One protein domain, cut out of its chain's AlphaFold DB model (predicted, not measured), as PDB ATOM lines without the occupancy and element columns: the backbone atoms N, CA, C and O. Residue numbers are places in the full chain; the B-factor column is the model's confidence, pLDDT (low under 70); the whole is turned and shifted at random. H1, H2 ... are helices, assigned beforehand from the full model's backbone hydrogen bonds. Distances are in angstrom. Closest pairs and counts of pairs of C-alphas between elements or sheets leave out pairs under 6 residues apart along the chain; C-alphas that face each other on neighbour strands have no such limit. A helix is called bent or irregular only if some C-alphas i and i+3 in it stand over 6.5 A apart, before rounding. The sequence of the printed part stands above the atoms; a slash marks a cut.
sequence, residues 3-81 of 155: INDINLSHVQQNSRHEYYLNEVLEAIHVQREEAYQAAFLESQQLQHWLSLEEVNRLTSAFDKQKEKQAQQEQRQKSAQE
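AT A GLANCE: This is residues 3 to 81 of the 155 residues of an uncharacterized protein of Vibrio sp. F13 (UniProt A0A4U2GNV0). A long straight helical arm sticks out of a small, compact head: residues 66 to 81 of the bent helix H3 stand free, and the rest of the printed part makes the head. In the head H1 and H2 lie side by side as a helical hairpin, H3a, the short first arm of H3, packs on H2 at a steep tilt, and residues 3 to 20 form a long stretch with no named element. The printed part has 79 residues with three named helices, H1, H2 and H3 in that order, and no named strand; the class is all helix. The whole is loose, with a radius of gyration of the C-alphas of 15.0 A, and spans 55 by 21 by 18 A, the length coming from the free arm.

IN THESE COORDINATES: Begin with the longest helix, H3, residues 52 to 81; by its hydrogen bonds it was assigned as one helix, but it is bent, with C-alphas 59 and 62 lying 7.3 A apart. Find C-alpha 52 at (19.645, 21.161, -12.835); from there the arm H3a, residues 52 to 59, runs 10.5 A. The arm H3b, residues 62 to 81, runs 28.4 A to C-alpha 81 at (43.826, 43.627, 13.491). Now go back to C-alpha 21 at (17.794, 29.612, -19.821), where H1, residues 21 to 31, begins its 15.4 A. H2, residues 33 to 43, is 15.3 A long and only just irregular: C-alphas 34 and 37 are 6.9 A apart.

HOW THE PARTS SIT: Look first at the bend, where H3a and H3b stand at a steep tilt of 58 degrees. H3b touches H2 with residues 62 to 65 alone, about perpendicular at 82 degrees; the closest C-alphas are those of Ala 35 and Phe 62, 5.0 A apart. H3a touches H2 at a steep tilt of 50 degrees, opposite ways, with the C-alphas of Ala 39 and Leu 58 closest at 4.8 A. H1 and H2 form a hairpin: they touch at a shallow tilt of 18 degrees, opposite ways, closest at the C-alphas of His 29 and Tyr 36, 5.1 A. H1 and H3a are close but not clearly touching, with the C-alphas of Ile 28 and Thr 59 closest at 7.0 A, and H1 and H3b are apart. Residues 19 to 20 pair with residues 49 to 50, antiparallel. In H1, H3a and H3b every O i to N i+4 pair is within hydrogen-bond range; in H2, 5 of 7 are.

THE WHOLE: The two C-alphas farthest apart are those of Ser 15 and Glu 81, 55.4 A. Without residues 66 to 81 the body has 63 residues and spans 32 by 22 by 15 A. The printed part has no cut; the link from H1 to H2 is tight, and that from H2 to H3 is short. No printed residue is under 70 in pLDDT, and the mean of the printed part is 88.7.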
ATOM      1  N   ILE A   3      14.189  26.243  -6.257       86.00
ATOM      2  CA  ILE A   3      15.649  26.117  -6.179       86.00
ATOM      3  C   ILE A   3      16.217  27.443  -5.679       86.00
ATOM      4  O   ILE A   3      16.003  28.461  -6.329       86.00
ATOM      5  N   ASN A   4      16.939  27.427  -4.551       83.75
ATOM      6  CA  ASN A   4      17.520  28.625  -3.917       83.75
ATOM      7  C   ASN A   4      16.511  29.789  -3.842       83.75
ATOM      8  O   ASN A   4      16.771  30.888  -4.323       83.75
ATOM      9  N   ASP A   5      15.322  29.488  -3.310       85.12
ATOM     10  CA  ASP A   5      14.182  30.403  -3.154       85.12
ATOM     11  C   ASP A   5      13.566  30.957  -4.454       85.12
ATOM     12  O   ASP A   5      12.646  31.769  -4.405       85.12
ATOM     13  N   ILE A   6      13.983  30.457  -5.622       88.50
ATOM     14  CA  ILE A   6      13.371  30.775  -6.917       88.50
ATOM     15  C   ILE A   6      12.412  29.655  -7.320       88.50
ATOM     16  O   ILE A   6      12.798  28.496  -7.491       88.50
ATOM     17  N   ASN A   7      11.138  29.992  -7.498       91.31
ATOM     18  CA  ASN A   7      10.138  29.083  -8.041       91.31
ATOM     19  C   ASN A   7      10.304  28.965  -9.560       91.31
ATOM     20  O   ASN A   7      10.121  29.944 -10.276       91.31
ATOM     21  N   LEU A   8      10.586  27.754 -10.043       91.69
ATOM     22  CA  LEU A   8      10.787  27.434 -11.462       91.69
ATOM     23  C   LEU A   8       9.667  26.550 -12.025       91.69
ATOM     24  O   LEU A   8       9.825  25.907 -13.054       91.69
ATOM     25  N   SER A   9       8.524  26.464 -11.337       90.25
ATOM     26  CA  SER A   9       7.402  25.609 -11.767       90.25
ATOM     27  C   SER A   9       6.759  26.067 -13.080       90.25
ATOM     28  O   SER A   9       6.047  25.288 -13.702       90.25
ATOM     29  N   HIS A  10       6.983  27.323 -13.466       89.31
ATOM     30  CA  HIS A  10       6.497  27.918 -14.708       89.31
ATOM     31  C   HIS A  10       7.520  27.840 -15.849       89.31
ATOM     32  O   HIS A  10       7.181  28.210 -16.965       89.31
ATOM     33  N   VAL A  11       8.742  27.374 -15.572       92.44
ATOM     34  CA  VAL A  11       9.829  27.333 -16.553       92.44
ATOM     35  C   VAL A  11       9.691  26.107 -17.449       92.44
ATOM     36  O   VAL A  11       9.520  24.981 -16.971       92.44
ATOM     37  N   GLN A  12       9.823  26.320 -18.752       93.94
ATOM     38  CA  GLN A  12       9.796  25.298 -19.776       93.94
ATOM     39  C   GLN A  12      10.938  24.298 -19.581       93.94
ATOM     40  O   GLN A  12      12.106  24.663 -19.411       93.94
ATOM     41  N   GLN A  13      10.586  23.015 -19.679       94.19
ATOM     42  CA  GLN A  13      11.530  21.908 -19.684       94.19
ATOM     43  C   GLN A  13      11.478  21.144 -21.003       94.19
ATOM     44  O   GLN A  13      10.410  20.962 -21.592       94.19
ATOM     45  N   ASN A  14      12.635  20.674 -21.459       92.50
ATOM     46  CA  ASN A  14      12.709  19.761 -22.594       92.50
ATOM     47  C   ASN A  14      12.552  18.290 -22.153       92.50
ATOM     48  O   ASN A  14      12.435  17.970 -20.970       92.50
ATOM     49  N   SER A  15      12.590  17.359 -23.109       91.50
ATOM     50  CA  SER A  15      12.459  15.915 -22.846       91.50
ATOM     51  C   SER A  15      13.593  15.310 -22.005       91.50
ATOM     52  O   SER A  15      13.469  14.177 -21.541       91.50
ATOM     53  N   ARG A  16      14.691  16.047 -21.796       90.94
ATOM     54  CA  ARG A  16      15.821  15.676 -20.934       90.94
ATOM     55  C   ARG A  16      15.728  16.287 -19.532       90.94
ATOM     56  O   ARG A  16      16.645  16.086 -18.746       90.94
ATOM     57  N   HIS A  17      14.623  16.963 -19.202       89.56
ATOM     58  CA  HIS A  17      14.433  17.709 -17.950       89.56
ATOM     59  C   HIS A  17      15.419  18.879 -17.774       89.56
ATOM     60  O   HIS A  17      15.742  19.267 -16.652       89.56
ATOM     61  N   GLU A  18      15.901  19.444 -18.881       93.94
ATOM     62  CA  GLU A  18      16.702  20.670 -18.877       93.94
ATOM     63  C   GLU A  18      15.776  21.888 -18.955       93.94
ATOM     64  O   GLU A  18      14.751  21.850 -19.637       93.94
ATOM     65  N   TYR A  19      16.144  22.967 -18.271       94.19
ATOM     66  CA  TYR A  19      15.371  24.199 -18.132       94.19
ATOM     67  C   TYR A  19      15.762  25.216 -19.198       94.19
ATOM     68  O   TYR A  19      16.943  25.361 -19.515       94.19
ATOM     69  N   TYR A  20      14.793  25.958 -19.722       95.06
ATOM     70  CA  TYR A  20      15.084  27.010 -20.690       95.06
ATOM     71  C   TYR A  20      15.740  28.228 -20.018       95.06
ATOM     72  O   TYR A  20      15.159  28.845 -19.126       95.06
ATOM     73  N   LEU A  21      16.952  28.589 -20.454       93.06
ATOM     74  CA  LEU A  21      17.794  29.612 -19.821       93.06
ATOM     75  C   LEU A  21      17.084  30.963 -19.642       93.06
ATOM     76  O   LEU A  21      17.138  31.538 -18.556       93.06
ATOM     77  N   ASN A  22      16.417  31.469 -20.683       93.25
ATOM     78  CA  ASN A  22      15.800  32.799 -20.631       93.25
ATOM     79  C   ASN A  22      14.673  32.866 -19.593       93.25
ATOM     80  O   ASN A  22      14.582  33.843 -18.860       93.25
ATOM     81  N   GLU A  23      13.873  31.805 -19.476       94.06
ATOM     82  CA  GLU A  23      12.806  31.728 -18.476       94.06
ATOM     83  C   GLU A  23      13.357  31.527 -17.059       94.06
ATOM     84  O   GLU A  23      12.800  32.059 -16.103       94.06
ATOM     85  N   VAL A  24      14.488  30.826 -16.899       92.62
ATOM     86  CA  VAL A  24      15.198  30.773 -15.608       92.62
ATOM     87  C   VAL A  24      15.698  32.163 -15.206       92.62
ATOM     88  O   VAL A  24      15.540  32.559 -14.053       92.62
ATOM     89  N   LEU A  25      16.285  32.920 -16.137       93.12
ATOM     90  CA  LEU A  25      16.752  34.284 -15.882       93.12
ATOM     91  C   LEU A  25      15.597  35.241 -15.566       93.12
ATOM     92  O   LEU A  25      15.723  36.051 -14.651       93.12
ATOM     93  N   GLU A  26      14.471  35.123 -16.269       94.19
ATOM     94  CA  GLU A  26      13.257  35.893 -15.985       94.19
ATOM     95  C   GLU A  26      12.690  35.546 -14.602       94.19
ATOM     96  O   GLU A  26      12.406  36.441 -13.807       94.19
ATOM     97  N   ALA A  27      12.624  34.257 -14.254       93.31
ATOM     98  CA  ALA A  27      12.191  33.808 -12.934       93.31
ATOM     99  C   ALA A  27      13.079  34.372 -11.812       93.31
ATOM    100  O   ALA A  27      12.554  34.790 -10.776       93.31
ATOM    101  N   ILE A  28      14.401  34.411 -12.026       92.56
ATOM    102  CA  ILE A  28      15.359  35.047 -11.111       92.56
ATOM    103  C   ILE A  28      15.099  36.552 -11.038       92.56
ATOM    104  O   ILE A  28      15.027  37.088  -9.940       92.56
ATOM    105  N   HIS A  29      14.921  37.232 -12.171       93.12
ATOM    106  CA  HIS A  29      14.693  38.677 -12.200       93.12
ATOM    107  C   HIS A  29      13.438  39.087 -11.424       93.12
ATOM    108  O   HIS A  29      13.494  40.006 -10.610       93.12
ATOM    109  N   VAL A  30      12.330  38.370 -11.631       92.38
ATOM    110  CA  VAL A  30      11.031  38.667 -11.011       92.38
ATOM    111  C   VAL A  30      11.035  38.390  -9.509       92.38
ATOM    112  O   VAL A  30      10.431  39.135  -8.742       92.38
ATOM    113  N   GLN A  31      11.682  37.307  -9.074       92.12
ATOM    114  CA  GLN A  31      11.627  36.871  -7.673       92.12
ATOM    115  C   GLN A  31      12.789  37.411  -6.837       92.12
ATOM    116  O   GLN A  31      12.664  37.540  -5.620       92.12
ATOM    117  N   ARG A  32      13.922  37.717  -7.475       89.50
ATOM    118  CA  ARG A  32      15.157  38.141  -6.817       89.50
ATOM    119  C   ARG A  32      15.994  39.035  -7.730       89.50
ATOM    120  O   ARG A  32      17.069  38.658  -8.201       89.50
ATOM    121  N   GLU A  33      15.502  40.251  -7.934       89.06
ATOM    122  CA  GLU A  33      16.115  41.265  -8.801       89.06
ATOM    123  C   GLU A  33      17.612  41.479  -8.510       89.06
ATOM    124  O   GLU A  33      18.432  41.500  -9.425       89.06
ATOM    125  N   GLU A  34      17.990  41.536  -7.232       87.44
ATOM    126  CA  GLU A  34      19.376  41.684  -6.768       87.44
ATOM    127  C   GLU A  34      20.329  40.584  -7.273       87.44
ATOM    128  O   GLU A  34      21.515  40.841  -7.492       87.44
ATOM    129  N   ALA A  35      19.821  39.372  -7.508       88.44
ATOM    130  CA  ALA A  35      20.608  38.242  -7.989       88.44
ATOM    131  C   ALA A  35      20.694  38.174  -9.519       88.44
ATOM    132  O   ALA A  35      21.550  37.463 -10.054       88.44
ATOM    133  N   TYR A  36      19.846  38.926 -10.228       90.88
ATOM    134  CA  TYR A  36      19.743  38.869 -11.683       90.88
ATOM    135  C   TYR A  36      21.055  39.223 -12.375       90.88
ATOM    136  O   TYR A  36      21.476  38.511 -13.277       90.88
ATOM    137  N   GLN A  37      21.738  40.284 -11.942       89.56
ATOM    138  CA  GLN A  37      22.977  40.713 -12.593       89.56
ATOM    139  C   GLN A  37      24.075  39.642 -12.496       89.56
ATOM    140  O   GLN A  37      24.767  39.376 -13.480       89.56
ATOM    141  N   ALA A  38      24.211  38.999 -11.334       88.94
ATOM    142  CA  ALA A  38      25.172  37.918 -11.128       88.94
ATOM    143  C   ALA A  38      24.811  36.678 -11.961       88.94
ATOM    144  O   ALA A  38      25.673  36.109 -12.631       88.94
ATOM    145  N   ALA A  39      23.529  36.299 -11.974       90.88
ATOM    146  CA  ALA A  39      23.033  35.194 -12.790       90.88
ATOM    147  C   ALA A  39      23.208  35.469 -14.295       90.88
ATOM    148  O   ALA A  39      23.669  34.604 -15.035       90.88
ATOM    149  N   PHE A  40      22.923  36.688 -14.756       92.00
ATOM    150  CA  PHE A  40      23.087  37.083 -16.152       92.00
ATOM    151  C   PHE A  40      24.549  36.964 -16.603       92.00
ATOM    152  O   PHE A  40      24.822  36.399 -17.661       92.00
ATOM    153  N   LEU A  41      25.503  37.427 -15.789       90.44
ATOM    154  CA  LEU A  41      26.932  37.298 -16.092       90.44
ATOM    155  C   LEU A  41      27.389  35.834 -16.168       90.44
ATOM    156  O   LEU A  41      28.099  35.473 -17.104       90.44
ATOM    157  N   GLU A  42      26.961  34.983 -15.233       88.62
ATOM    158  CA  GLU A  42      27.267  33.543 -15.273       88.62
ATOM    159  C   GLU A  42      26.623  32.851 -16.483       88.62
ATOM    160  O   GLU A  42      27.224  31.959 -17.083       88.62
ATOM    161  N   SER A  43      25.438  33.302 -16.902       91.19
ATOM    162  CA  SER A  43      24.724  32.708 -18.034       91.19
ATOM    163  C   SER A  43      25.405  32.893 -19.388       91.19
ATOM    164  O   SER A  43      25.162  32.097 -20.290       91.19
ATOM    165  N   GLN A  44      26.306  33.875 -19.534       89.25
ATOM    166  CA  GLN A  44      27.025  34.122 -20.793       89.25
ATOM    167  C   GLN A  44      27.887  32.935 -21.250       89.25
ATOM    168  O   GLN A  44      28.262  32.859 -22.418       89.25
ATOM    169  N   GLN A  45      28.221  32.023 -20.335       86.62
ATOM    170  CA  GLN A  45      29.021  30.830 -20.616       86.62
ATOM    171  C   GLN A  45      28.167  29.563 -20.772       86.62
ATOM    172  O   GLN A  45      28.715  28.486 -21.006       86.62
ATOM    173  N   LEU A  46      26.845  29.676 -20.622       89.50
ATOM    174  CA  LEU A  46      25.918  28.550 -20.604       89.50
ATOM    175  C   LEU A  46      25.176  28.397 -21.935       89.50
ATOM    176  O   LEU A  46      25.095  29.307 -22.759       89.50
ATOM    177  N   GLN A  47      24.632  27.201 -22.138       88.12
ATOM    178  CA  GLN A  47      23.795  26.881 -23.290       88.12
ATOM    179  C   GLN A  47      22.337  27.307 -23.055       88.12
ATOM    180  O   GLN A  47      21.929  27.624 -21.941       88.12
ATOM    181  N   HIS A  48      21.524  27.280 -24.115       89.75
ATOM    182  CA  HIS A  48      20.097  27.632 -24.046       89.75
ATOM    183  C   HIS A  48      19.262  26.700 -23.151       89.75
ATOM    184  O   HIS A  48      18.234  27.125 -22.624       89.75
ATOM    185  N   TRP A  49      19.681  25.444 -23.005       94.25
ATOM    186  CA  TRP A  49      19.048  24.456 -22.136       94.25
ATOM    187  C   TRP A  49      19.999  24.130 -20.996       94.25
ATOM    188  O   TRP A  49      21.151  23.774 -21.238       94.25
ATOM    189  N   LEU A  50      19.509  24.284 -19.773       92.56
ATOM    190  CA  LEU A  50      20.286  24.170 -18.552       92.56
ATOM    191  C   LEU A  50      19.941  22.888 -17.814       92.56
ATOM    192  O   LEU A  50      18.785  22.627 -17.479       92.56
ATOM    193  N   SER A  51      20.961  22.125 -17.468       93.69
ATOM    194  CA  SER A  51      20.851  21.076 -16.467       93.69
ATOM    195  C   SER A  51      20.465  21.649 -15.097       93.69
ATOM    196  O   SER A  51      20.668  22.828 -14.790       93.69
ATOM    197  N   LEU A  52      19.955  20.788 -14.215       90.44
ATOM    198  CA  LEU A  52      19.645  21.161 -12.835       90.44
ATOM    199  C   LEU A  52      20.861  21.753 -12.093       90.44
ATOM    200  O   LEU A  52      20.705  22.636 -11.248       90.44
ATOM    201  N   GLU A  53      22.071  21.283 -12.396       90.00
ATOM    202  CA  GLU A  53      23.310  21.800 -11.805       90.00
ATOM    203  C   GLU A  53      23.611  23.233 -12.257       90.00
ATOM    204  O   GLU A  53      23.996  24.073 -11.441       90.00
ATOM    205  N   GLU A  54      23.396  23.537 -13.538       91.69
ATOM    206  CA  GLU A  54      23.577  24.881 -14.094       91.69
ATOM    207  C   GLU A  54      22.533  25.858 -13.546       91.69
ATOM    208  O   GLU A  54      22.880  26.974 -13.161       91.69
ATOM    209  N   VAL A  55      21.280  25.424 -13.391       90.88
ATOM    210  CA  VAL A  55      20.237  26.231 -12.734       90.88
ATOM    211  C   VAL A  55      20.584  26.512 -11.270       90.88
ATOM    212  O   VAL A  55      20.470  27.650 -10.807       90.88
ATOM    213  N   ASN A  56      21.061  25.506 -10.531       90.31
ATOM    214  CA  ASN A  56      21.562  25.702  -9.169       90.31
ATOM    215  C   ASN A  56      22.733  26.687  -9.138       90.31
ATOM    216  O   ASN A  56      22.841  27.498  -8.217       90.31
ATOM    217  N   ARG A  57      23.620  26.642 -10.135       89.50
ATOM    218  CA  ARG A  57      24.748  27.568 -10.238       89.50
ATOM    219  C   ARG A  57      24.276  29.006 -10.443       89.50
ATOM    220  O   ARG A  57      24.701  29.859  -9.674       89.50
ATOM    221  N   LEU A  58      23.358  29.249 -11.380       90.62
ATOM    222  CA  LEU A  58      22.805  30.582 -11.650       90.62
ATOM    223  C   LEU A  58      22.072  31.166 -10.442       90.62
ATOM    224  O   LEU A  58      22.331  32.296 -10.037       90.62
ATOM    225  N   THR A  59      21.192  30.374  -9.831       89.38
ATOM    226  CA  THR A  59      20.378  30.819  -8.689       89.38
ATOM    227  C   THR A  59      21.203  31.042  -7.413       89.38
ATOM    228  O   THR A  59      20.806  31.840  -6.573       89.38
ATOM    229  N   SER A  60      22.376  30.404  -7.284       89.00
ATOM    230  CA  SER A  60      23.314  30.604  -6.161       89.00
ATOM    231  C   SER A  60      24.467  31.572  -6.460       89.00
ATOM    232  O   SER A  60      25.289  31.828  -5.576       89.00
ATOM    233  N   ALA A  61      24.572  32.103  -7.684       88.00
ATOM    234  CA  ALA A  61      25.703  32.930  -8.110       88.00
ATOM    235  C   ALA A  61      25.861  34.180  -7.233       88.00
ATOM    236  O   ALA A  61      26.958  34.494  -6.768       88.00
ATOM    237  N   PHE A  62      24.742  34.843  -6.942       84.62
ATOM    238  CA  PHE A  62      24.709  36.027  -6.091       84.62
ATOM    239  C   PHE A  62      25.139  35.728  -4.649       84.62
ATOM    240  O   PHE A  62      25.993  36.427  -4.104       84.62
ATOM    241  N   ASP A  63      24.624  34.652  -4.050       85.94
ATOM    242  CA  ASP A  63      24.984  34.268  -2.680       85.94
ATOM    243  C   ASP A  63      26.464  33.905  -2.570       85.94
ATOM    244  O   ASP A  63      27.153  34.369  -1.663       85.94
ATOM    245  N   LYS A  64      26.995  33.165  -3.550       85.38
ATOM    246  CA  LYS A  64      28.427  32.843  -3.623       85.38
ATOM    247  C   LYS A  64      29.290  34.090  -3.780       85.38
ATOM    248  O   LYS A  64      30.376  34.157  -3.205       85.38
ATOM    249  N   GLN A  65      28.848  35.071  -4.567       85.38
ATOM    250  CA  GLN A  65      29.565  36.335  -4.719       85.38
ATOM    251  C   GLN A  65      29.580  37.119  -3.402       85.38
ATOM    252  O   GLN A  65      30.643  37.572  -2.977       85.38
ATOM    253  N   LYS A  66      28.429  37.218  -2.731       86.00
ATOM    254  CA  LYS A  66      28.290  37.890  -1.435       86.00
ATOM    255  C   LYS A  66      29.127  37.213  -0.353       86.00
ATOM    256  O   LYS A  66      29.822  37.887   0.403       86.00
ATOM    257  N   GLU A  67      29.127  35.885  -0.309       86.81
ATOM    258  CA  GLU A  67      29.939  35.120   0.634       86.81
ATOM    259  C   GLU A  67      31.438  35.332   0.386       86.81
ATOM    260  O   GLU A  67      32.189  35.594   1.324       86.81
ATOM    261  N   LYS A  68      31.886  35.296  -0.877       85.81
ATOM    262  CA  LYS A  68      33.287  35.587  -1.226       85.81
ATOM    263  C   LYS A  68      33.704  36.994  -0.800       85.81
ATOM    264  O   LYS A  68      34.800  37.151  -0.266       85.81
ATOM    265  N   GLN A  69      32.851  37.996  -1.015       84.94
ATOM    266  CA  GLN A  69      33.109  39.371  -0.578       84.94
ATOM    267  C   GLN A  69      33.206  39.455   0.949       84.94
ATOM    268  O   GLN A  69      34.212  39.935   1.468       84.94
ATOM    269  N   ALA A  70      32.241  38.883   1.675       84.81
ATOM    270  CA  ALA A  70      32.255  38.855   3.136       84.81
ATOM    271  C   ALA A  70      33.500  38.141   3.695       84.81
ATOM    272  O   ALA A  70      34.133  38.621   4.636       84.81
ATOM    273  N   GLN A  71      33.908  37.019   3.094       85.88
ATOM    274  CA  GLN A  71      35.129  36.312   3.483       85.88
ATOM    275  C   GLN A  71      36.393  37.141   3.210       85.88
ATOM    276  O   GLN A  71      37.322  37.114   4.018       85.88
ATOM    277  N   GLN A  72      36.458  37.869   2.091       83.19
ATOM    278  CA  GLN A  72      37.587  38.753   1.789       83.19
ATOM    279  C   GLN A  72      37.670  39.917   2.776       83.19
ATOM    280  O   GLN A  72      38.746  40.160   3.322       83.19
ATOM    281  N   GLU A  73      36.551  40.578   3.066       84.19
ATOM    282  CA  GLU A  73      36.488  41.651   4.061       84.19
ATOM    283  C   GLU A  73      36.885  41.152   5.452       84.19
ATOM    284  O   GLU A  73      37.689  41.788   6.134       84.19
ATOM    285  N   GLN A  74      36.395  39.979   5.862       83.12
ATOM    286  CA  GLN A  74      36.750  39.388   7.151       83.12
ATOM    287  C   GLN A  74      38.243  39.050   7.230       83.12
ATOM    288  O   GLN A  74      38.895  39.310   8.243       83.12
ATOM    289  N   ARG A  75      38.820  38.506   6.149       81.19
ATOM    290  CA  ARG A  75      40.264  38.243   6.069       81.19
ATOM    291  C   ARG A  75      41.065  39.537   6.158       81.19
ATOM    292  O   ARG A  75      42.024  39.575   6.921       81.19
ATOM    293  N   GLN A  76      40.661  40.588   5.448       82.00
ATOM    294  CA  GLN A  76      41.330  41.890   5.501       82.00
ATOM    295  C   GLN A  76      41.253  42.513   6.897       82.00
ATOM    296  O   GLN A  76      42.290  42.906   7.425       82.00
ATOM    297  N   LYS A  77      40.076  42.514   7.537       79.00
ATOM    298  CA  LYS A  77      39.910  42.988   8.921       79.00
ATOM    299  C   LYS A  77      40.801  42.217   9.887       79.00
ATOM    300  O   LYS A  77      41.587  42.826  10.599       79.00
ATOM    301  N   SER A  78      40.775  40.886   9.835       76.56
ATOM    302  CA  SER A  78      41.615  40.059  10.712       76.56
ATOM    303  C   SER A  78      43.118  40.252  10.461       76.56
ATOM    304  O   SER A  78      43.913  40.216  11.398       76.56
ATOM    305  N   ALA A  79      43.537  40.484   9.213       76.75
ATOM    306  CA  ALA A  79      44.925  40.795   8.886       76.75
ATOM    307  C   ALA A  79      45.328  42.181   9.408       76.75
ATOM    308  O   ALA A  79      46.428  42.337   9.936       76.75
ATOM    309  N   GLN A  80      44.430  43.162   9.310       75.31
ATOM    310  CA  GLN A  80      44.641  44.512   9.819       75.31
ATOM    311  C   GLN A  80      44.691  44.537  11.352       75.31
ATOM    312  O   GLN A  80      45.586  45.163  11.909       75.31
ATOM    313  N   GLU A  81      43.805  43.811  12.034       75.81
ATOM    314  CA  GLU A  81      43.826  43.627  13.491       75.81
ATOM    315  C   GLU A  81      45.117  42.944  13.945       75.81
ATOM    316  O   GLU A  81      45.791  43.427  14.851       75.81
TER     317      GLU A  81